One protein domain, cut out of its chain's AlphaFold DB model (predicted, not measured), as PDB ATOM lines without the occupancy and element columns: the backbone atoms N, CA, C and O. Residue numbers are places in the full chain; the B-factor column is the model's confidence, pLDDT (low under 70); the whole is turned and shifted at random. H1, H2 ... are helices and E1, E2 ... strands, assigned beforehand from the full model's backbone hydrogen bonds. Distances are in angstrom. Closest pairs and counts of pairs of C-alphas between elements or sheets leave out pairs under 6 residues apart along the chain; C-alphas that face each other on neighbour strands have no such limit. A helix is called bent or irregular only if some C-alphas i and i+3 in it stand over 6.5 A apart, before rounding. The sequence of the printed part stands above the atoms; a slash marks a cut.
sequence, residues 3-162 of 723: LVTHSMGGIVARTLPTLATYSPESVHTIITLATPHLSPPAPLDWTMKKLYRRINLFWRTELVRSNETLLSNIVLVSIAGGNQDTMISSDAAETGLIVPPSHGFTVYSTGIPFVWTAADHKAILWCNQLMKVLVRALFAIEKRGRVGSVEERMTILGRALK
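What this domain is: This is residues 3 to 162 of the 723 residues of the protein "GPI inositol-deacylase" of Spizellomyces punctatus (strain DAOM BR117) (UniProt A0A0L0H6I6). A parallel sheet of four strands stands in the middle of three layers, with H1 and short H3 over one face and H5 over the other. H4 and H5 make a helical hairpin, and H2 packs on H1 with residues 55 to 58, off the sheet. The 160 printed residues run E1 H1 E2 H2 E3 H3 E4 H4 H5, and the sheet's order is E1 E2 E3 E4; the class is mixed, with under half of the residues in named elements. The whole is compact, with a radius of gyration of the C-alphas of 15.2 A and spans of 45 by 39 by 23 A.

Where its parts are: Find C-alpha 3 at (124.467, 130.750, 175.592), where E1, residues 3 to 6, begins. H1, residues 9 to 18, is only just irregular: C-alphas 14 and 17 are 6.7 A apart. Next come E2, residues 29 to 33, and H2, residues 46 to 62, 24.1 A long. E3, 75 to 80, H3, 90 to 93, and E4, 104 to 108, follow. H4, 128 to 141, is 20.1 A long; H5, 150 to 161, ends at C-alpha 161, (108.382, 132.774, 173.331).

How they stand to each other: Look across the sheet for N 3 and O 29 at 2.8 A, N 30 and O 75 at 2.8 A, and N 107 and O 78 at 2.9 A, within hydrogen-bond range. E1-H1-E2, E2-H2-E3 and E3-H3-E4 are strand-helix-strand units, parallel neighbour strands with a helix between, with right-handed crossovers. H1 lies over E1 and E2 at a height over the sheet of 9.5 A; its closest C-alphas to E2 are those of Gly 10 and Thr 32, 5.4 A. H3 is on the same face, only just over E3, with 3 C-alphas. H5, on the opposite face, runs along the strands over E3 and E4 at a height of 9.2 A. H4 only grazes the sheet and touches H5, closest at the C-alphas of Ile 141 and Arg 153, 5.8 A, at a shallow tilt of 21 degrees, opposite ways. H2 touches H1 with residues 55 to 58 alone, closest at the C-alphas of Thr 15 and Ile 55, 6.3 A. In H2, H4 and H5 every O i to N i+4 pair is within hydrogen-bond range, in H1 4 of 6; H3 is too short for such a pair.

The domain as a whole: The C-alphas farthest apart, of Leu 44 and Arg 144, are 45.8 A apart. The printed part has no cut; the links E2 to H2, H2 to E3 and E4 to H4 are long. The model's pLDDT is under 70 at residues 42 to 46, 66 to 68 and 144 to 145.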
ATOM      1  N   LEU A   3     123.828 130.015 176.684       94.69
ATOM      2  CA  LEU A   3     124.467 130.750 175.592       94.69
ATOM      3  C   LEU A   3     123.412 131.506 174.790       94.69
ATOM      4  O   LEU A   3     122.490 130.891 174.258       94.69
ATOM      5  N   VAL A   4     123.578 132.820 174.655       95.81
ATOM      6  CA  VAL A   4     122.811 133.638 173.710       95.81
ATOM      7  C   VAL A   4     123.733 133.993 172.558       95.81
ATOM      8  O   VAL A   4     124.818 134.531 172.762       95.81
ATOM      9  N   THR A   5     123.326 133.652 171.344       96.94
ATOM     10  CA  THR A   5     124.166 133.797 170.155       96.94
ATOM     11  C   THR A   5     123.414 134.479 169.032       96.94
ATOM     12  O   THR A   5     122.192 134.411 168.960       96.94
ATOM     13  N   HIS A   6     124.150 135.132 168.139       96.56
ATOM     14  CA  HIS A   6     123.584 135.886 167.027       96.56
ATOM     15  C   HIS A   6     124.231 135.489 165.709       96.56
ATOM     16  O   HIS A   6     125.445 135.277 165.650       96.56
ATOM     17  N   SER A   7     123.418 135.406 164.654       94.75
ATOM     18  CA  SER A   7     123.883 135.146 163.294       94.75
ATOM     19  C   SER A   7     124.767 133.890 163.231       94.75
ATOM     20  O   SER A   7     124.412 132.840 163.764       94.75
ATOM     21  N   MET A   8     125.950 133.958 162.624       93.19
ATOM     22  CA  MET A   8     126.892 132.832 162.570       93.19
ATOM     23  C   MET A   8     127.357 132.331 163.950       93.19
ATOM     24  O   MET A   8     127.794 131.185 164.062       93.19
ATOM     25  N   GLY A   9     127.218 133.127 165.016       96.12
ATOM     26  CA  GLY A   9     127.554 132.721 166.382       96.12
ATOM     27  C   GLY A   9     126.759 131.506 166.868       96.12
ATOM     28  O   GLY A   9     127.303 130.668 167.583       96.12
ATOM     29  N   GLY A  10     125.508 131.335 166.427       95.62
ATOM     30  CA  GLY A  10     124.728 130.148 166.788       95.62
ATOM     31  C   GLY A  10     125.213 128.875 166.088       95.62
ATOM     32  O   GLY A  10     125.058 127.775 166.619       95.62
ATOM     33  N   ILE A  11     125.876 129.001 164.935       95.38
ATOM     34  CA  ILE A  11     126.561 127.876 164.281       95.38
ATOM     35  C   ILE A  11     127.804 127.494 165.067       95.38
ATOM     36  O   ILE A  11     128.016 126.310 165.313       95.38
ATOM     37  N   VAL A  12     128.565 128.483 165.541       95.19
ATOM     38  CA  VAL A  12     129.708 128.250 166.435       95.19
ATOM     39  C   VAL A  12     129.254 127.536 167.712       95.19
ATOM     40  O   VAL A  12     129.796 126.482 168.033       95.19
ATOM     41  N   ALA A  13     128.202 128.003 168.390       95.12
ATOM     42  CA  ALA A  13     127.696 127.329 169.592       95.12
ATOM     43  C   ALA A  13     127.276 125.875 169.328       95.12
ATOM     44  O   ALA A  13     127.593 124.983 170.111       95.12
ATOM     45  N   ARG A  14     126.641 125.601 168.183       94.38
ATOM     46  CA  ARG A  14     126.265 124.234 167.797       94.38
ATOM     47  C   ARG A  14     127.449 123.338 167.431       94.38
ATOM     48  O   ARG A  14     127.288 122.117 167.432       94.38
ATOM     49  N   THR A  15     128.622 123.899 167.128       93.25
ATOM     50  CA  THR A  15     129.846 123.102 166.945       93.25
ATOM     51  C   THR A  15     130.464 122.647 168.257       93.25
ATOM     52  O   THR A  15     131.153 121.630 168.237       93.25
ATOM     53  N   LEU A  16     130.204 123.329 169.382       91.94
ATOM     54  CA  LEU A  16     130.858 123.027 170.660       91.94
ATOM     55  C   LEU A  16     130.729 121.547 171.053       91.94
ATOM     56  O   LEU A  16     131.771 120.927 171.241       91.94
ATOM     57  N   PRO A  17     129.533 120.917 171.035       89.94
ATOM     58  CA  PRO A  17     129.397 119.512 171.430       89.94
ATOM     59  C   PRO A  17     130.060 118.517 170.465       89.94
ATOM     60  O   PRO A  17     130.154 117.334 170.766       89.94
ATOM     61  N   THR A  18     130.500 118.974 169.287       89.38
ATOM     62  CA  THR A  18     131.190 118.135 168.291       89.38
ATOM     63  C   THR A  18     132.706 118.079 168.500       89.38
ATOM     64  O   THR A  18     133.391 117.325 167.802       89.38
ATOM     65  N   LEU A  19     133.241 118.903 169.406       89.62
ATOM     66  CA  LEU A  19     134.668 118.994 169.705       89.62
ATOM     67  C   LEU A  19     135.058 117.964 170.768       89.62
ATOM     68  O   LEU A  19     134.357 117.788 171.756       89.62
ATOM     69  N   ALA A  20     136.223 117.335 170.604       86.31
ATOM     70  CA  ALA A  20     136.726 116.338 171.554       86.31
ATOM     71  C   ALA A  20     137.055 116.923 172.941       86.31
ATOM     72  O   ALA A  20     137.067 116.199 173.928       86.31
ATOM     73  N   THR A  21     137.323 118.228 173.017       89.56
ATOM     74  CA  THR A  21     137.639 118.950 174.258       89.56
ATOM     75  C   THR A  21     136.401 119.492 174.976       89.56
ATOM     76  O   THR A  21     136.537 120.170 175.993       89.56
ATOM     77  N   TYR A  22     135.197 119.251 174.449       88.62
ATOM     78  CA  TYR A  22     133.967 119.750 175.053       88.62
ATOM     79  C   TYR A  22     133.669 119.029 176.368       88.62
ATOM     80  O   TYR A  22     133.578 117.804 176.406       88.62
ATOM     81  N   SER A  23     133.486 119.803 177.439       87.94
ATOM     82  CA  SER A  23     133.051 119.282 178.733       87.94
ATOM     83  C   SER A  23     131.530 119.066 178.709       87.94
ATOM     84  O   SER A  23     130.794 120.042 178.501       87.94
ATOM     85  N   PRO A  24     131.040 117.823 178.892       84.56
ATOM     86  CA  PRO A  24     129.609 117.544 178.992       84.56
ATOM     87  C   PRO A  24     128.959 118.385 180.097       84.56
ATOM     88  O   PRO A  24     129.615 118.767 181.058       84.56
ATOM     89  N   GLU A  25     127.677 118.711 179.934       83.94
ATOM     90  CA  GLU A  25     126.887 119.514 180.888       83.94
ATOM     91  C   GLU A  25     127.372 120.951 181.154       83.94
ATOM     92  O   GLU A  25     126.734 121.693 181.895       83.94
ATOM     93  N   SER A  26     128.442 121.413 180.506       88.75
ATOM     94  CA  SER A  26     128.889 122.808 180.633       88.75
ATOM     95  C   SER A  26     127.862 123.807 180.073       88.75
ATOM     96  O   SER A  26     127.610 124.871 180.655       88.75
ATOM     97  N   VAL A  27     127.205 123.454 178.965       91.00
ATOM     98  CA  VAL A  27     126.131 124.230 178.335       91.00
ATOM     99  C   VAL A  27     124.819 123.469 178.469       91.00
ATOM    100  O   VAL A  27     124.727 122.322 178.051       91.00
ATOM    101  N   HIS A  28     123.791 124.130 179.000       91.31
ATOM    102  CA  HIS A  28     122.448 123.557 179.101       91.31
ATOM    103  C   HIS A  28     121.505 124.184 178.072       91.31
ATOM    104  O   HIS A  28     120.735 123.480 177.432       91.31
ATOM    105  N   THR A  29     121.536 125.502 177.883       93.88
ATOM    106  CA  THR A  29     120.566 126.203 177.021       93.88
ATOM    107  C   THR A  29     121.298 127.008 175.959       93.88
ATOM    108  O   THR A  29     122.190 127.784 176.288       93.88
ATOM    109  N   ILE A  30     120.905 126.860 174.698       96.06
ATOM    110  CA  ILE A  30     121.384 127.658 173.571       96.06
ATOM    111  C   ILE A  30     120.184 128.403 172.984       96.06
ATOM    112  O   ILE A  30     119.254 127.788 172.466       96.06
ATOM    113  N   ILE A  31     120.220 129.731 173.059       97.00
ATOM    114  CA  ILE A  31     119.266 130.620 172.398       97.00
ATOM    115  C   ILE A  31     119.988 131.287 171.232       97.00
ATOM    116  O   ILE A  31     121.051 131.893 171.400       97.00
ATOM    117  N   THR A  32     119.428 131.162 170.038       97.56
ATOM    118  CA  THR A  32     120.010 131.712 168.818       97.56
ATOM    119  C   THR A  32     119.107 132.801 168.251       97.56
ATOM    120  O   THR A  32     117.886 132.672 168.220       97.56
ATOM    121  N   LEU A  33     119.708 133.909 167.833       97.00
ATOM    122  CA  LEU A  33     119.032 135.068 167.260       97.00
ATOM    123  C   LEU A  33     119.457 135.185 165.797       97.00
ATOM    124  O   LEU A  33     120.652 135.302 165.513       97.00
ATOM    125  N   ALA A  34     118.500 135.119 164.872       95.06
ATOM    126  CA  ALA A  34     118.733 135.230 163.429       95.06
ATOM    127  C   ALA A  34     119.861 134.309 162.913       95.06
ATOM    128  O   ALA A  34     120.675 134.695 162.075       95.06
ATOM    129  N   THR A  35     119.966 133.094 163.461       95.81
ATOM    130  CA  THR A  35     121.039 132.157 163.106       95.81
ATOM    131  C   THR A  35     120.628 131.278 161.927       95.81
ATOM    132  O   THR A  35     119.626 130.579 162.026       95.81
ATOM    133  N   PRO A  36     121.418 131.215 160.845       92.56
ATOM    134  CA  PRO A  36     121.119 130.377 159.686       92.56
ATOM    135  C   PRO A  36     121.502 128.912 159.950       92.56
ATOM    136  O   PRO A  36     122.610 128.498 159.630       92.56
ATOM    137  N   HIS A  37     120.620 128.126 160.568       92.06
ATOM    138  CA  HIS A  37     120.829 126.727 160.963       92.06
ATOM    139  C   HIS A  37     120.813 125.698 159.821       92.06
ATOM    140  O   HIS A  37     121.554 124.707 159.885       92.06
ATOM    141  N   LEU A  38     119.975 125.888 158.799       84.00
ATOM    142  CA  LEU A  38     119.811 124.910 157.715       84.00
ATOM    143  C   LEU A  38     120.882 125.044 156.628       84.00
ATOM    144  O   LEU A  38     121.405 124.035 156.145       84.00
ATOM    145  N   SER A  39     121.223 126.274 156.256       78.75
ATOM    146  CA  SER A  39     122.153 126.586 155.171       78.75
ATOM    147  C   SER A  39     122.874 127.906 155.448       78.75
ATOM    148  O   SER A  39     122.290 128.789 156.067       78.75
ATOM    149  N   PRO A  40     124.142 128.066 155.025       80.31
ATOM    150  CA  PRO A  40     124.840 129.334 155.183       80.31
ATOM    151  C   PRO A  40     124.213 130.417 154.287       80.31
ATOM    152  O   PRO A  40     123.773 130.091 153.180       80.31
ATOM    153  N   PRO A  41     124.251 131.700 154.700       74.50
ATOM    154  CA  PRO A  41     123.684 132.804 153.921       74.50
ATOM    155  C   PRO A  41     124.305 132.913 152.525       74.50
ATOM    156  O   PRO A  41     123.626 133.222 151.551       74.50
ATOM    157  N   ALA A  42     125.600 132.605 152.427       69.19
ATOM    158  CA  ALA A  42     126.321 132.516 151.168       69.19
ATOM    159  C   ALA A  42     127.182 131.232 151.146       69.19
ATOM    160  O   ALA A  42     128.238 131.186 151.784       69.19
ATOM    161  N   PRO A  43     126.770 130.164 150.433       64.94
ATOM    162  CA  PRO A  43     127.528 128.917 150.311       64.94
ATOM    163  C   PRO A  43     128.664 129.061 149.282       64.94
ATOM    164  O   PRO A  43     128.651 128.428 148.229       64.94
ATOM    165  N   LEU A  44     129.631 129.932 149.564       60.28
ATOM    166  CA  LEU A  44     130.726 130.262 148.640       60.28
ATOM    167  C   LEU A  44     131.843 129.207 148.653       60.28
ATOM    168  O   LEU A  44     132.542 129.042 147.659       60.28
ATOM    169  N   ASP A  45     131.971 128.465 149.756       64.44
ATOM    170  CA  ASP A  45     133.007 127.452 149.965       64.44
ATOM    171  C   ASP A  45     132.404 126.078 150.316       64.44
ATOM    172  O   ASP A  45     131.445 125.949 151.090       64.44
ATOM    173  N   TRP A  46     133.009 125.024 149.766       68.19
ATOM    174  CA  TRP A  46     132.698 123.631 150.068       68.19
ATOM    175  C   TRP A  46     132.972 123.285 151.540       68.19
ATOM    176  O   TRP A  46     132.229 122.484 152.119       68.19
ATOM    177  N   THR A  47     133.977 123.909 152.167       75.69
ATOM    178  CA  THR A  47     134.324 123.681 153.580       75.69
ATOM    179  C   THR A  47     133.164 124.064 154.495       75.69
ATOM    180  O   THR A  47     132.761 123.278 155.355       75.69
ATOM    181  N   MET A  48     132.554 125.229 154.250       77.00
ATOM    182  CA  MET A  48     131.396 125.709 155.007       77.00
ATOM    183  C   MET A  48     130.202 124.758 154.857       77.00
ATOM    184  O   MET A  48     129.579 124.358 155.839       77.00
ATOM    185  N   LYS A  49     129.920 124.297 153.633       75.81
ATOM    186  CA  LYS A  49     128.848 123.321 153.381       75.81
ATOM    187  C   LYS A  49     129.092 121.990 154.104       75.81
ATOM    188  O   LYS A  49     128.159 121.406 154.661       75.81
ATOM    189  N   LYS A  50     130.340 121.509 154.127       81.38
ATOM    190  CA  LYS A  50     130.733 120.285 154.845       81.38
ATOM    191  C   LYS A  50     130.580 120.449 156.358       81.38
ATOM    192  O   LYS A  50     130.093 119.518 157.001       81.38
ATOM    193  N   LEU A  51     130.936 121.615 156.900       87.06
ATOM    194  CA  LEU A  51     130.752 121.956 158.310       87.06
ATOM    195  C   LEU A  51     129.269 121.890 158.701       87.06
ATOM    196  O   LEU A  51     128.911 121.123 159.591       87.06
ATOM    197  N   TYR A  52     128.400 122.589 157.971       88.69
ATOM    198  CA  TYR A  52     126.949 122.557 158.188       88.69
ATOM    199  C   TYR A  52     126.381 121.137 158.154       88.69
ATOM    200  O   TYR A  52     125.635 120.739 159.048       88.69
ATOM    201  N   ARG A  53     126.769 120.341 157.147       84.75
ATOM    202  CA  ARG A  53     126.329 118.946 157.031       84.75
ATOM    203  C   ARG A  53     126.771 118.112 158.233       84.75
ATOM    204  O   ARG A  53     125.976 117.324 158.731       84.75
ATOM    205  N   ARG A  54     128.014 118.283 158.698       89.50
ATOM    206  CA  ARG A  54     128.555 117.568 159.862       89.50
ATOM    207  C   ARG A  54     127.797 117.926 161.140       89.50
ATOM    208  O   ARG A  54     127.384 117.017 161.848       89.50
ATOM    209  N   ILE A  55     127.576 119.216 161.397       91.88
ATOM    210  CA  ILE A  55     126.850 119.688 162.586       91.88
ATOM    211  C   ILE A  55     125.401 119.188 162.546       91.88
ATOM    212  O   ILE A  55     124.932 118.580 163.500       91.88
ATOM    213  N   ASN A  56     124.686 119.398 161.438       90.12
ATOM    214  CA  ASN A  56     123.281 118.995 161.333       90.12
ATOM    215  C   ASN A  56     123.108 117.474 161.444       90.12
ATOM    216  O   ASN A  56     122.157 117.030 162.079       90.12
ATOM    217  N   LEU A  57     124.021 116.679 160.872       87.94
ATOM    218  CA  LEU A  57     123.990 115.224 161.019       87.94
ATOM    219  C   LEU A  57     124.227 114.803 162.472       87.94
ATOM    220  O   LEU A  57     123.437 114.023 162.986       87.94
ATOM    221  N   PHE A  58     125.251 115.358 163.130       90.50
ATOM    222  CA  PHE A  58     125.570 115.059 164.529       90.50
ATOM    223  C   PHE A  58     124.374 115.311 165.456       90.50
ATOM    224  O   PHE A  58     123.964 114.415 166.185       90.50
ATOM    225  N   TRP A  59     123.762 116.497 165.369       90.81
ATOM    226  CA  TRP A  59     122.618 116.864 166.211       90.81
ATOM    227  C   TRP A  59     121.405 115.947 165.992       90.81
ATOM    228  O   TRP A  59     120.767 115.538 166.957       90.81
ATOM    229  N   ARG A  60     121.124 115.565 164.738       86.44
ATOM    230  CA  ARG A  60     120.023 114.643 164.407       86.44
ATOM    231  C   ARG A  60     120.248 113.239 164.945       86.44
ATOM    232  O   ARG A  60     119.310 112.616 165.418       86.44
ATOM    233  N   THR A  61     121.462 112.712 164.801       84.75
ATOM    234  CA  THR A  61     121.752 111.331 165.196       84.75
ATOM    235  C   THR A  61     121.850 111.193 166.704       84.75
ATOM    236  O   THR A  61     121.373 110.208 167.252       84.75
ATOM    237  N   GLU A  62     122.450 112.174 167.375       83.94
ATOM    238  CA  GLU A  62     122.772 112.081 168.796       83.94
ATOM    239  C   GLU A  62     121.533 112.243 169.693       83.94
ATOM    240  O   GLU A  62     121.423 111.566 170.708       83.94
ATOM    241  N   LEU A  63     120.547 113.047 169.285       80.25
ATOM    242  CA  LEU A  63     119.281 113.214 170.020       80.25
ATOM    243  C   LEU A  63     118.294 112.045 169.852       80.25
ATOM    244  O   LEU A  63     117.297 111.984 170.563       80.25
ATOM    245  N   VAL A  64     118.544 111.133 168.908       75.56
ATOM    246  CA  VAL A  64     117.711 109.938 168.671       75.56
ATOM    247  C   VAL A  64     118.266 108.708 169.398       75.56
ATOM    248  O   VAL A  64     117.550 107.727 169.591       75.56
ATOM    249  N   ARG A  65     119.537 108.732 169.819       73.31
ATOM    250  CA  ARG A  65     120.137 107.617 170.561       73.31
ATOM    251  C   ARG A  65     119.559 107.566 171.974       73.31
ATOM    252  O   ARG A  65     119.511 108.569 172.669       73.31
ATOM    253  N   SER A  66     119.159 106.372 172.390       55.44
ATOM    254  CA  SER A  66     118.444 106.081 173.637       55.44
ATOM    255  C   SER A  66     119.307 106.054 174.909       55.44
ATOM    256  O   SER A  66     118.768 105.834 175.988       55.44
ATOM    257  N   ASN A  67     120.618 106.296 174.809       59.97
ATOM    258  CA  ASN A  67     121.518 106.394 175.967       59.97
ATOM    259  C   ASN A  67     121.793 107.866 176.293       59.97
ATOM    260  O   ASN A  67     121.720 108.693 175.392       59.97
ATOM    261  N   GLU A  68     122.150 108.187 177.542       63.78
ATOM    262  CA  GLU A  68     122.557 109.536 177.965       63.78
ATOM    263  C   GLU A  68     123.651 110.096 177.043       63.78
ATOM    264  O   GLU A  68     124.825 109.732 177.122       63.78
ATOM    265  N   THR A  69     123.241 110.943 176.101       71.75
ATOM    266  CA  THR A  69     124.116 111.510 175.080       71.75
ATOM    267  C   THR A  69     124.662 112.863 175.502       71.75
ATOM    268  O   THR A  69     124.146 113.516 176.405       71.75
ATOM    269  N   LEU A  70     125.671 113.354 174.778       79.81
ATOM    270  CA  LEU A  70     126.238 114.693 174.991       79.81
ATOM    271  C   LEU A  70     125.210 115.831 174.834       79.81
ATOM    272  O   LEU A  70     125.464 116.952 175.276       79.81
ATOM    273  N   LEU A  71     124.077 115.561 174.174       85.44
ATOM    274  CA  LEU A  71     123.016 116.531 173.900       85.44
ATOM    275  C   LEU A  71     121.772 116.350 174.782       85.44
ATOM    276  O   LEU A  71     120.866 117.175 174.687       85.44
ATOM    277  N   SER A  72     121.723 115.325 175.643       84.81
ATOM    278  CA  SER A  72     120.538 114.980 176.448       84.81
ATOM    279  C   SER A  72     120.074 116.114 177.364       84.81
ATOM    280  O   SER A  72     118.885 116.266 177.608       84.81
ATOM    281  N   ASN A  73     121.007 116.940 177.843       88.38
ATOM    282  CA  ASN A  73     120.730 118.080 178.715       88.38
ATOM    283  C   ASN A  73     120.753 119.428 177.958       88.38
ATOM    284  O   ASN A  73     120.726 120.494 178.581       88.38
ATOM    285  N   ILE A  74     120.821 119.428 176.619       91.81
ATOM    286  CA  ILE A  74     120.926 120.653 175.814       91.81
ATOM    287  C   ILE A  74     119.582 121.022 175.180       91.81
ATOM    288  O   ILE A  74     118.989 120.243 174.441       91.81
ATOM    289  N   VAL A  75     119.142 122.261 175.410       93.56
ATOM    290  CA  VAL A  75     117.972 122.869 174.761       93.56
ATOM    291  C   VAL A  75     118.423 123.865 173.695       93.56
ATOM    292  O   VAL A  75     119.267 124.714 173.982       93.56
ATOM    293  N   LEU A  76     117.841 123.804 172.493       95.38
ATOM    294  CA  LEU A  76     118.090 124.740 171.390       95.38
ATOM    295  C   LEU A  76     116.815 125.501 171.002       95.38
ATOM    296  O   LEU A  76     115.906 124.934 170.396       95.38
ATOM    297  N   VAL A  77     116.776 126.807 171.265       96.12
ATOM    298  CA  VAL A  77     115.685 127.689 170.821       96.12
ATOM    299  C   VAL A  77     116.205 128.691 169.798       96.12
ATOM    300  O   VAL A  77     117.165 129.406 170.069       96.12
ATOM    301  N   SER A  78     115.555 128.750 168.636       96.00
ATOM    302  CA  SER A  78     115.888 129.689 167.559       96.00
ATOM    303  C   SER A  78     114.836 130.784 167.442       96.00
ATOM    304  O   SER A  78     113.641 130.496 167.413       96.00
ATOM    305  N   ILE A  79     115.280 132.040 167.373       96.19
ATOM    306  CA  ILE A  79     114.428 133.214 167.173       96.19
ATOM    307  C   ILE A  79     114.759 133.853 165.825       96.19
ATOM    308  O   ILE A  79     115.845 134.408 165.631       96.19
ATOM    309  N   ALA A  80     113.805 133.812 164.900       93.50
ATOM    310  CA  ALA A  80     113.909 134.433 163.585       93.50
ATOM    311  C   ALA A  80     113.460 135.909 163.603       93.50
ATOM    312  O   ALA A  80     112.497 136.292 164.279       93.50
ATOM    313  N   GLY A  81     114.142 136.749 162.816       89.56
ATOM    314  CA  GLY A  81     113.811 138.174 162.658       89.56
ATOM    315  C   GLY A  81     112.550 138.441 161.824       89.56
ATOM    316  O   GLY A  81     111.905 139.477 161.971       89.56
ATOM    317  N   GLY A  82     112.137 137.490 160.982       87.00
ATOM    318  CA  GLY A  82     111.010 137.664 160.066       87.00
ATOM    319  C   GLY A  82     111.368 138.553 158.869       87.00
ATOM    320  O   GLY A  82     112.510 138.595 158.419       87.00
ATOM    321  N   ASN A  83     110.382 139.288 158.344       79.69
ATOM    322  CA  ASN A  83     110.501 140.017 157.070       79.69
ATOM    323  C   ASN A  83     111.554 141.128 157.006       79.69
ATOM    324  O   ASN A  83     111.942 141.506 155.902       79.69
ATOM    325  N   GLN A  84     111.962 141.675 158.150       85.44
ATOM    326  CA  GLN A  84     112.941 142.762 158.208       85.44
ATOM    327  C   GLN A  84     114.386 142.247 158.228       85.44
ATOM    328  O   GLN A  84     115.318 143.027 158.038       85.44
ATOM    329  N   ASP A  85     114.599 140.940 158.417       87.12
ATOM    330  CA  ASP A  85     115.916 140.343 158.236       87.12
ATOM    331  C   ASP A  85     116.187 140.129 156.740       87.12
ATOM    332  O   ASP A  85     115.701 139.191 156.107       87.12
ATOM    333  N   THR A  86     116.957 141.045 156.156       80.50
ATOM    334  CA  THR A  86     117.378 140.970 154.753       80.50
ATOM    335  C   THR A  86     118.676 140.190 154.556       80.50
ATOM    336  O   THR A  86     119.082 139.993 153.413       80.50
ATOM    337  N   MET A  87     119.369 139.797 155.633       82.50
ATOM    338  CA  MET A  87     120.628 139.051 155.551       82.50
ATOM    339  C   MET A  87     120.382 137.545 155.596       82.50
ATOM    340  O   MET A  87     120.976 136.803 154.814       82.50
ATOM    341  N   ILE A  88     119.513 137.100 156.505       83.06
ATOM    342  CA  ILE A  88     119.177 135.697 156.716       83.06
ATOM    343  C   ILE A  88     117.701 135.494 156.411       83.06
ATOM    344  O   ILE A  88     116.822 136.054 157.062       83.06
ATOM    345  N   SER A  89     117.421 134.639 155.432       80.25
ATOM    346  CA  SER A  89     116.054 134.191 155.198       80.25
ATOM    347  C   SER A  89     115.560 133.389 156.407       80.25
ATOM    348  O   SER A  89     116.293 132.568 156.959       80.25
ATOM    349  N   SER A  90     114.328 133.643 156.850       83.56
ATOM    350  CA  SER A  90     113.830 133.087 158.116       83.56
ATOM    351  C   SER A  90     113.649 131.563 158.089       83.56
ATOM    352  O   SER A  90     113.766 130.920 159.126       83.56
ATOM    353  N   ASP A  91     113.478 130.968 156.908       79.19
ATOM    354  CA  ASP A  91     113.501 129.512 156.715       79.19
ATOM    355  C   ASP A  91     114.846 128.888 157.087       79.19
ATOM    356  O   ASP A  91     114.885 127.812 157.675       79.19
ATOM    357  N   ALA A  92     115.959 129.573 156.813       83.81
ATOM    358  CA  ALA A  92     117.278 129.095 157.194       83.81
ATOM    359  C   ALA A  92     117.444 129.026 158.719       83.81
ATOM    360  O   ALA A  92     118.282 128.252 159.183       83.81
ATOM    361  N   ALA A  93     116.657 129.787 159.490       89.50
ATOM    362  CA  ALA A  93     116.688 129.796 160.951       89.50
ATOM    363  C   ALA A  93     115.866 128.677 161.612       89.50
ATOM    364  O   ALA A  93     115.937 128.514 162.832       89.50
ATOM    365  N   GLU A  94     115.141 127.873 160.833       86.75
ATOM    366  CA  GLU A  94     114.340 126.764 161.345       86.75
ATOM    367  C   GLU A  94     115.194 125.619 161.913       86.75
ATOM    368  O   GLU A  94     116.183 125.168 161.325       86.75
ATOM    369  N   THR A  95     114.768 125.098 163.064       88.44
ATOM    370  CA  THR A  95     115.427 123.997 163.787       88.44
ATOM    371  C   THR A  95     114.635 122.696 163.780       88.44
ATOM    372  O   THR A  95     115.199 121.666 164.149       88.44
ATOM    373  N   GLY A  96     113.380 122.691 163.316       80.31
ATOM    374  CA  GLY A  96     112.495 121.517 163.387       80.31
ATOM    375  C   GLY A  96     113.008 120.280 162.639       80.31
ATOM    376  O   GLY A  96     112.673 119.153 162.985       80.31
ATOM    377  N   LEU A  97     113.890 120.466 161.650       77.75
ATOM    378  CA  LEU A  97     114.563 119.365 160.956       77.75
ATOM    379  C   LEU A  97     115.860 118.908 161.628       77.75
ATOM    380  O   LEU A  97     116.534 118.041 161.085       77.75
ATOM    381  N   ILE A  98     116.297 119.538 162.710       84.75
ATOM    382  CA  ILE A  98     117.593 119.300 163.360       84.75
ATOM    383  C   ILE A  98     117.383 118.746 164.766       84.75
ATOM    384  O   ILE A  98     118.108 117.840 165.166       84.75
ATOM    385  N   VAL A  99     116.411 119.298 165.493       87.88
ATOM    386  CA  VAL A  99     116.143 119.004 166.900       87.88
ATOM    387  C   VAL A  99     114.663 118.635 167.050       87.88
ATOM    388  O   VAL A  99     113.821 119.322 166.468       87.88
ATOM    389  N   PRO A 100     114.322 117.568 167.796       86.75
ATOM    390  CA  PRO A 100     112.934 117.221 168.066       86.75
ATOM    391  C   PRO A 100     112.257 118.277 168.960       86.75
ATOM    392  O   PRO A 100     112.939 118.936 169.751       86.75
ATOM    393  N   PRO A 101     110.914 118.386 168.932       84.75
ATOM    394  CA  PRO A 101     110.167 119.356 169.740       84.75
ATOM    395  C   PRO A 101     110.408 119.277 171.256       84.75
ATOM    396  O   PRO A 101     110.111 120.236 171.963       84.75
ATOM    397  N   SER A 102     110.937 118.153 171.758       85.44
ATOM    398  CA  SER A 102     111.300 117.955 173.166       85.44
ATOM    399  C   SER A 102     112.565 118.702 173.593       85.44
ATOM    400  O   SER A 102     112.690 119.034 174.764       85.44
ATOM    401  N   HIS A 103     113.488 118.980 172.668       90.38
ATOM    402  CA  HIS A 103     114.780 119.621 172.960       90.38
ATOM    403  C   HIS A 103     114.934 120.983 172.276       90.38
ATOM    404  O   HIS A 103     115.930 121.676 172.482       90.38
ATOM    405  N   GLY A 104     113.982 121.395 171.443       90.88
ATOM    406  CA  GLY A 104     114.076 122.682 170.780       90.88
ATOM    407  C   GLY A 104     112.872 123.052 169.941       90.88
ATOM    408  O   GLY A 104     112.013 122.231 169.631       90.88
ATOM    409  N   PHE A 105     112.811 124.328 169.581       90.81
ATOM    410  CA  PHE A 105     111.814 124.866 168.667       90.81
ATOM    411  C   PHE A 105     112.328 126.154 168.021       90.81
ATOM    412  O   PHE A 105     113.320 126.742 168.462       90.81
ATOM    413  N   THR A 106     111.649 126.587 166.964       92.06
ATOM    414  CA  THR A 106     111.852 127.901 166.348       92.06
ATOM    415  C   THR A 106     110.636 128.777 166.637       92.06
ATOM    416  O   THR A 106     109.524 128.271 166.781       92.06
ATOM    417  N   VAL A 107     110.866 130.074 166.810       92.38
ATOM    418  CA  VAL A 107     109.839 131.114 166.927       92.38
ATOM    419  C   VAL A 107     110.246 132.318 166.095       92.38
ATOM    420  O   VAL A 107     111.427 132.558 165.842       92.38
ATOM    421  N   TYR A 108     109.265 133.115 165.705       92.38
ATOM    422  CA  TYR A 108     109.486 134.345 164.963       92.38
ATOM    423  C   TYR A 108     109.204 135.527 165.876       92.38
ATOM    424  O   TYR A 108     108.192 135.543 166.572       92.38
ATOM    425  N   SER A 109     110.054 136.551 165.837       94.00
ATOM    426  CA  SER A 109     109.839 137.804 166.584       94.00
ATOM    427  C   SER A 109     108.464 138.442 166.322       94.00
ATOM    428  O   SER A 109     107.887 139.071 167.206       94.00
ATOM    429  N   THR A 110     107.881 138.189 165.147       91.75
ATOM    430  CA  THR A 110     106.521 138.592 164.766       91.75
ATOM    431  C   THR A 110     105.395 137.861 165.499       91.75
ATOM    432  O   THR A 110     104.284 138.389 165.543       91.75
ATOM    433  N   GLY A 111     105.655 136.673 166.050       90.81
ATOM    434  CA  GLY A 111     104.693 135.847 166.787       90.81
ATOM    435  C   GLY A 111     104.901 135.853 168.305       90.81
ATOM    436  O   GLY A 111     103.992 135.465 169.036       90.81
ATOM    437  N   ILE A 112     106.060 136.320 168.794       93.38
ATOM    438  CA  ILE A 112     106.360 136.356 170.234       93.38
ATOM    439  C   ILE A 112     105.388 137.321 170.952       93.38
ATOM    440  O   ILE A 112     105.287 138.492 170.551       93.38
ATOM    441  N   PRO A 113     104.715 136.873 172.034       91.69
ATOM    442  CA  PRO A 113     103.874 137.709 172.888       91.69
ATOM    443  C   PRO A 113     104.554 139.011 173.327       91.69
ATOM    444  O   PRO A 113     105.714 139.003 173.738       91.69
ATOM    445  N   PHE A 114     103.834 140.136 173.266       91.94
ATOM    446  CA  PHE A 114     104.332 141.488 173.586       91.94
ATOM    447  C   PHE A 114     105.456 142.031 172.678       91.94
ATOM    448  O   PHE A 114     105.892 143.167 172.875       91.94
ATOM    449  N   VAL A 115     105.910 141.266 171.676       93.81
ATOM    450  CA  VAL A 115     106.890 141.709 170.669       93.81
ATOM    451  C   VAL A 115     106.178 142.070 169.367       93.81
ATOM    452  O   VAL A 115     106.249 143.223 168.947       93.81
ATOM    453  N   TRP A 116     105.474 141.111 168.749       91.94
ATOM    454  CA  TRP A 116     104.633 141.276 167.543       91.94
ATOM    455  C   TRP A 116     105.233 142.148 166.425       91.94
ATOM    456  O   TRP A 116     104.525 142.854 165.696       91.94
ATOM    457  N   THR A 117     106.556 142.129 166.287       89.94
ATOM    458  CA  THR A 117     107.285 142.960 165.332       89.94
ATOM    459  C   THR A 117     108.422 142.172 164.720       89.94
ATOM    460  O   THR A 117     109.097 141.408 165.405       89.94
ATOM    461  N   ALA A 118     108.631 142.366 163.421       90.06
ATOM    462  CA  ALA A 118     109.793 141.818 162.746       90.06
ATOM    463  C   ALA A 118     111.030 142.609 163.186       90.06
ATOM    464  O   ALA A 118     111.031 143.840 163.114       90.06
ATOM    465  N   ALA A 119     112.055 141.904 163.649       92.31
ATOM    466  CA  ALA A 119     113.347 142.485 163.980       92.31
ATOM    467  C   ALA A 119     114.290 142.349 162.780       92.31
ATOM    468  O   ALA A 119     114.426 141.260 162.219       92.31
ATOM    469  N   ASP A 120     114.952 143.436 162.381       92.56
ATOM    470  CA  ASP A 120     116.029 143.333 161.400       92.56
ATOM    471  C   ASP A 120     117.210 142.538 161.960       92.56
ATOM    472  O   ASP A 120     117.348 142.336 163.173       92.56
ATOM    473  N   HIS A 121     118.087 142.105 161.049       93.38
ATOM    474  CA  HIS A 121     119.179 141.199 161.377       93.38
ATOM    475  C   HIS A 121     120.022 141.681 162.559       93.38
ATOM    476  O   HIS A 121     120.459 140.867 163.364       93.38
ATOM    477  N   LYS A 122     120.285 142.991 162.661       93.31
ATOM    478  CA  LYS A 122     121.119 143.549 163.729       93.31
ATOM    479  C   LYS A 122     120.277 143.958 164.930       93.31
ATOM    480  O   LYS A 122     120.642 143.609 166.050       93.31
ATOM    481  N   ALA A 123     119.144 144.630 164.721       93.44
ATOM    482  CA  ALA A 123     118.329 145.088 165.841       93.44
ATOM    483  C   ALA A 123     117.651 143.975 166.618       93.44
ATOM    484  O   ALA A 123     117.195 144.238 167.726       93.44
ATOM    485  N   ILE A 124     117.637 142.730 166.137       95.12
ATOM    486  CA  ILE A 124     117.234 141.593 166.975       95.12
ATOM    487  C   ILE A 124     118.017 141.533 168.303       95.12
ATOM    488  O   ILE A 124     117.494 141.026 169.290       95.12
ATOM    489  N   LEU A 125     119.225 142.114 168.354       94.81
ATOM    490  CA  LEU A 125     120.055 142.236 169.557       94.81
ATOM    491  C   LEU A 125     119.635 143.350 170.526       94.81
ATOM    492  O   LEU A 125     120.026 143.309 171.687       94.81
ATOM    493  N   TRP A 126     118.910 144.372 170.071       93.75
ATOM    494  CA  TRP A 126     118.558 145.544 170.890       93.75
ATOM    495  C   TRP A 126     117.080 145.939 170.799       93.75
ATOM    496  O   TRP A 126     116.672 146.969 171.336       93.75
ATOM    497  N   CYS A 127     116.254 145.123 170.143       95.31
ATOM    498  CA  CYS A 127     114.809 145.280 170.108       95.31
ATOM    499  C   CYS A 127     114.275 145.198 171.541       95.31
ATOM    500  O   CYS A 127     114.251 144.128 172.150       95.31
ATOM    501  N   ASN A 128     113.868 146.341 172.094       95.25
ATOM    502  CA  ASN A 128     113.554 146.472 173.515       95.25
ATOM    503  C   ASN A 128     112.441 145.506 173.956       95.25
ATOM    504  O   ASN A 128     112.539 144.896 175.019       95.25
ATOM    505  N   GLN A 129     111.402 145.324 173.132       94.06
ATOM    506  CA  GLN A 129     110.328 144.368 173.413       94.06
ATOM    507  C   GLN A 129     110.871 142.937 173.524       94.06
ATOM    508  O   GLN A 129     110.596 142.249 174.506       94.06
ATOM    509  N   LEU A 130     111.687 142.510 172.553       95.81
ATOM    510  CA  LEU A 130     112.259 141.165 172.521       95.81
ATOM    511  C   LEU A 130     113.236 140.936 173.678       95.81
ATOM    512  O   LEU A 130     113.151 139.919 174.363       95.81
ATOM    513  N   MET A 131     114.126 141.895 173.940       95.56
ATOM    514  CA  MET A 131     115.118 141.785 175.011       95.56
ATOM    515  C   MET A 131     114.453 141.683 176.385       95.56
ATOM    516  O   MET A 131     114.869 140.862 177.198       95.56
ATOM    517  N   LYS A 132     113.367 142.426 176.639       95.94
ATOM    518  CA  LYS A 132     112.592 142.298 177.886       95.94
ATOM    519  C   LYS A 132     112.014 140.893 178.073       95.94
ATOM    520  O   LYS A 132     112.065 140.369 179.185       95.94
ATOM    521  N   VAL A 133     111.479 140.280 177.014       95.56
ATOM    522  CA  VAL A 133     110.943 138.908 177.064       95.56
ATOM    523  C   VAL A 133     112.068 137.893 177.284       95.56
ATOM    524  O   VAL A 133     111.966 137.053 178.177       95.56
ATOM    525  N   LEU A 134     113.169 138.006 176.535       94.88
ATOM    526  CA  LEU A 134     114.321 137.105 176.640       94.88
ATOM    527  C   LEU A 134     114.971 137.143 178.023       94.88
ATOM    528  O   LEU A 134     115.220 136.094 178.609       94.88
ATOM    529  N   VAL A 135     115.214 138.338 178.563       94.12
ATOM    530  CA  VAL A 135     115.823 138.506 179.888       94.12
ATOM    531  C   VAL A 135     114.940 137.875 180.964       94.12
ATOM    532  O   VAL A 135     115.437 137.106 181.783       94.12
ATOM    533  N   ARG A 136     113.620 138.112 180.929       93.50
ATOM    534  CA  ARG A 136     112.674 137.469 181.860       93.50
ATOM    535  C   ARG A 136     112.697 135.945 181.748       93.50
ATOM    536  O   ARG A 136     112.696 135.269 182.773       93.50
ATOM    537  N   ALA A 137     112.747 135.405 180.530       92.62
ATOM    538  CA  ALA A 137     112.823 133.964 180.308       92.62
ATOM    539  C   ALA A 137     114.134 133.362 180.844       92.62
ATOM    540  O   ALA A 137     114.106 132.314 181.484       92.62
ATOM    541  N   LEU A 138     115.271 134.036 180.640       91.62
ATOM    542  CA  LEU A 138     116.575 133.603 181.153       91.62
ATOM    543  C   LEU A 138     116.609 133.577 182.685       91.62
ATOM    544  O   LEU A 138     117.007 132.566 183.260       91.62
ATOM    545  N   PHE A 139     116.112 134.629 183.345       91.25
ATOM    546  CA  PHE A 139     115.984 134.649 184.807       91.25
ATOM    547  C   PHE A 139     115.028 133.571 185.331       91.25
ATOM    548  O   PHE A 139     115.242 133.041 186.415       91.25
ATOM    549  N   ALA A 140     113.981 133.220 184.580       89.00
ATOM    550  CA  ALA A 140     113.055 132.163 184.983       89.00
ATOM    551  C   ALA A 140     113.672 130.754 184.889       89.00
ATOM    552  O   ALA A 140     113.309 129.881 185.679       89.00
ATOM    553  N   ILE A 141     114.595 130.531 183.945       89.19
ATOM    554  CA  ILE A 141     115.322 129.260 183.772       89.19
ATOM    555  C   ILE A 141     116.324 129.023 184.906       89.19
ATOM    556  O   ILE A 141     116.542 127.877 185.307       89.19
ATOM    557  N   GLU A 142     116.954 130.085 185.401       83.12
ATOM    558  CA  GLU A 142     117.955 130.012 186.458       83.12
ATOM    559  C   GLU A 142     117.313 130.248 187.832       83.12
ATOM    560  O   GLU A 142     117.099 131.378 188.266       83.12
ATOM    561  N   LYS A 143     117.016 129.167 188.563       75.44
ATOM    562  CA  LYS A 143     116.457 129.253 189.920       75.44
ATOM    563  C   LYS A 143     117.550 129.000 190.952       75.44
ATOM    564  O   LYS A 143     118.021 127.878 191.105       75.44
ATOM    565  N   ARG A 144     117.920 130.039 191.715       66.31
ATOM    566  CA  ARG A 144     118.863 129.950 192.856       66.31
ATOM    567  C   ARG A 144     120.208 129.287 192.485       66.31
ATOM    568  O   ARG A 144     120.714 128.454 193.231       66.31
ATOM    569  N   GLY A 145     120.754 129.622 191.313       68.81
ATOM    570  CA  GLY A 145     122.030 129.085 190.818       68.81
ATOM    571  C   GLY A 145     121.972 127.642 190.297       68.81
ATOM    572  O   GLY A 145     123.014 127.060 190.012       68.81
ATOM    573  N   ARG A 146     120.776 127.047 190.167       76.62
ATOM    574  CA  ARG A 146     120.570 125.735 189.540       76.62
ATOM    575  C   ARG A 146     119.731 125.869 188.275       76.62
ATOM    576  O   ARG A 146     118.777 126.644 188.217       76.62
ATOM    577  N   VAL A 147     120.102 125.087 187.268       82.69
ATOM    578  CA  VAL A 147     119.386 124.992 185.997       82.69
ATOM    579  C   VAL A 147     118.444 123.794 186.067       82.69
ATOM    580  O   VAL A 147     118.874 122.695 186.407       82.69
ATOM    581  N   GLY A 148     117.160 124.026 185.786       82.75
ATOM    582  CA  GLY A 148     116.128 122.986 185.796       82.75
ATOM    583  C   GLY A 148     116.292 121.935 184.693       82.75
ATOM    584  O   GLY A 148     117.138 122.058 183.797       82.75
ATOM    585  N   SER A 149     115.437 120.909 184.729       89.81
ATOM    586  CA  SER A 149     115.407 119.848 183.712       89.81
ATOM    587  C   SER A 149     115.121 120.405 182.308       89.81
ATOM    588  O   SER A 149     114.661 121.539 182.142       89.81
ATOM    589  N   VAL A 150     115.393 119.613 181.264       90.38
ATOM    590  CA  VAL A 150     115.071 119.985 179.871       90.38
ATOM    591  C   VAL A 150     113.590 120.341 179.720       90.38
ATOM    592  O   VAL A 150     113.268 121.370 179.131       90.38
ATOM    593  N   GLU A 151     112.694 119.548 180.309       89.81
ATOM    594  CA  GLU A 151     111.245 119.763 180.251       89.81
ATOM    595  C   GLU A 151     110.813 121.067 180.938       89.81
ATOM    596  O   GLU A 151     110.036 121.843 180.371       89.81
ATOM    597  N   GLU A 152     111.362 121.361 182.124       89.31
ATOM    598  CA  GLU A 152     111.076 122.608 182.839       89.31
ATOM    599  C   GLU A 152     111.505 123.817 181.997       89.31
ATOM    600  O   GLU A 152     110.737 124.764 181.804       89.31
ATOM    601  N   ARG A 153     112.705 123.761 181.413       91.50
ATOM    602  CA  ARG A 153     113.237 124.836 180.567       91.50
ATOM    603  C   ARG A 153     112.446 125.022 179.285       91.50
ATOM    604  O   ARG A 153     112.160 126.158 178.911       91.50
ATOM    605  N   MET A 154     112.062 123.932 178.633       91.44
ATOM    606  CA  MET A 154     111.223 123.961 177.436       91.44
ATOM    607  C   MET A 154     109.835 124.525 177.728       91.44
ATOM    608  O   MET A 154     109.297 125.266 176.906       91.44
ATOM    609  N   THR A 155     109.287 124.251 178.911       88.44
ATOM    610  CA  THR A 155     108.018 124.826 179.366       88.44
ATOM    611  C   THR A 155     108.147 126.331 179.612       88.44
ATOM    612  O   THR A 155     107.327 127.102 179.113       88.44
ATOM    613  N   ILE A 156     109.194 126.772 180.318       90.00
ATOM    614  CA  ILE A 156     109.456 128.197 180.589       90.00
ATOM    615  C   ILE A 156     109.669 128.974 179.282       90.00
ATOM    616  O   ILE A 156     109.004 129.982 179.043       90.00
ATOM    617  N   LEU A 157     110.558 128.485 178.412       92.50
ATOM    618  CA  LEU A 157     110.842 129.100 177.111       92.50
ATOM    619  C   LEU A 157     109.619 129.059 176.196       92.50
ATOM    620  O   LEU A 157     109.337 130.034 175.505       92.50
ATOM    621  N   GLY A 158     108.872 127.954 176.206       90.25
ATOM    622  CA  GLY A 158     107.644 127.792 175.439       90.25
ATOM    623  C   GLY A 158     106.594 128.834 175.811       90.25
ATOM    624  O   GLY A 158     106.071 129.489 174.917       90.25
ATOM    625  N   ARG A 159     106.341 129.043 177.111       87.31
ATOM    626  CA  ARG A 159     105.396 130.066 177.598       87.31
ATOM    627  C   ARG A 159     105.845 131.491 177.284       87.31
ATOM    628  O   ARG A 159     105.007 132.343 177.019       87.31
ATOM    629  N   ALA A 160     107.148 131.762 177.339       91.25
ATOM    630  CA  ALA A 160     107.672 133.102 177.095       91.25
ATOM    631  C   ALA A 160     107.721 133.471 175.602       91.25
ATOM    632  O   ALA A 160     107.546 134.639 175.262       91.25
ATOM    633  N   LEU A 161     108.006 132.503 174.721       93.06
ATOM    634  CA  LEU A 161     108.382 132.774 173.331       93.06
ATOM    635  C   LEU A 161     107.379 132.278 172.283       93.06
ATOM    636  O   LEU A 161     107.308 132.866 171.207       93.06
ATOM    637  N   LYS A 162     106.615 131.212 172.534       90.31
ATOM    638  CA  LYS A 162     105.590 130.770 171.573       90.31
ATOM    639  C   LYS A 162     104.364 131.675 171.687       90.31
ATOM    640  O   LYS A 162     104.051 132.139 172.778       90.31
TER     641      LYS A 162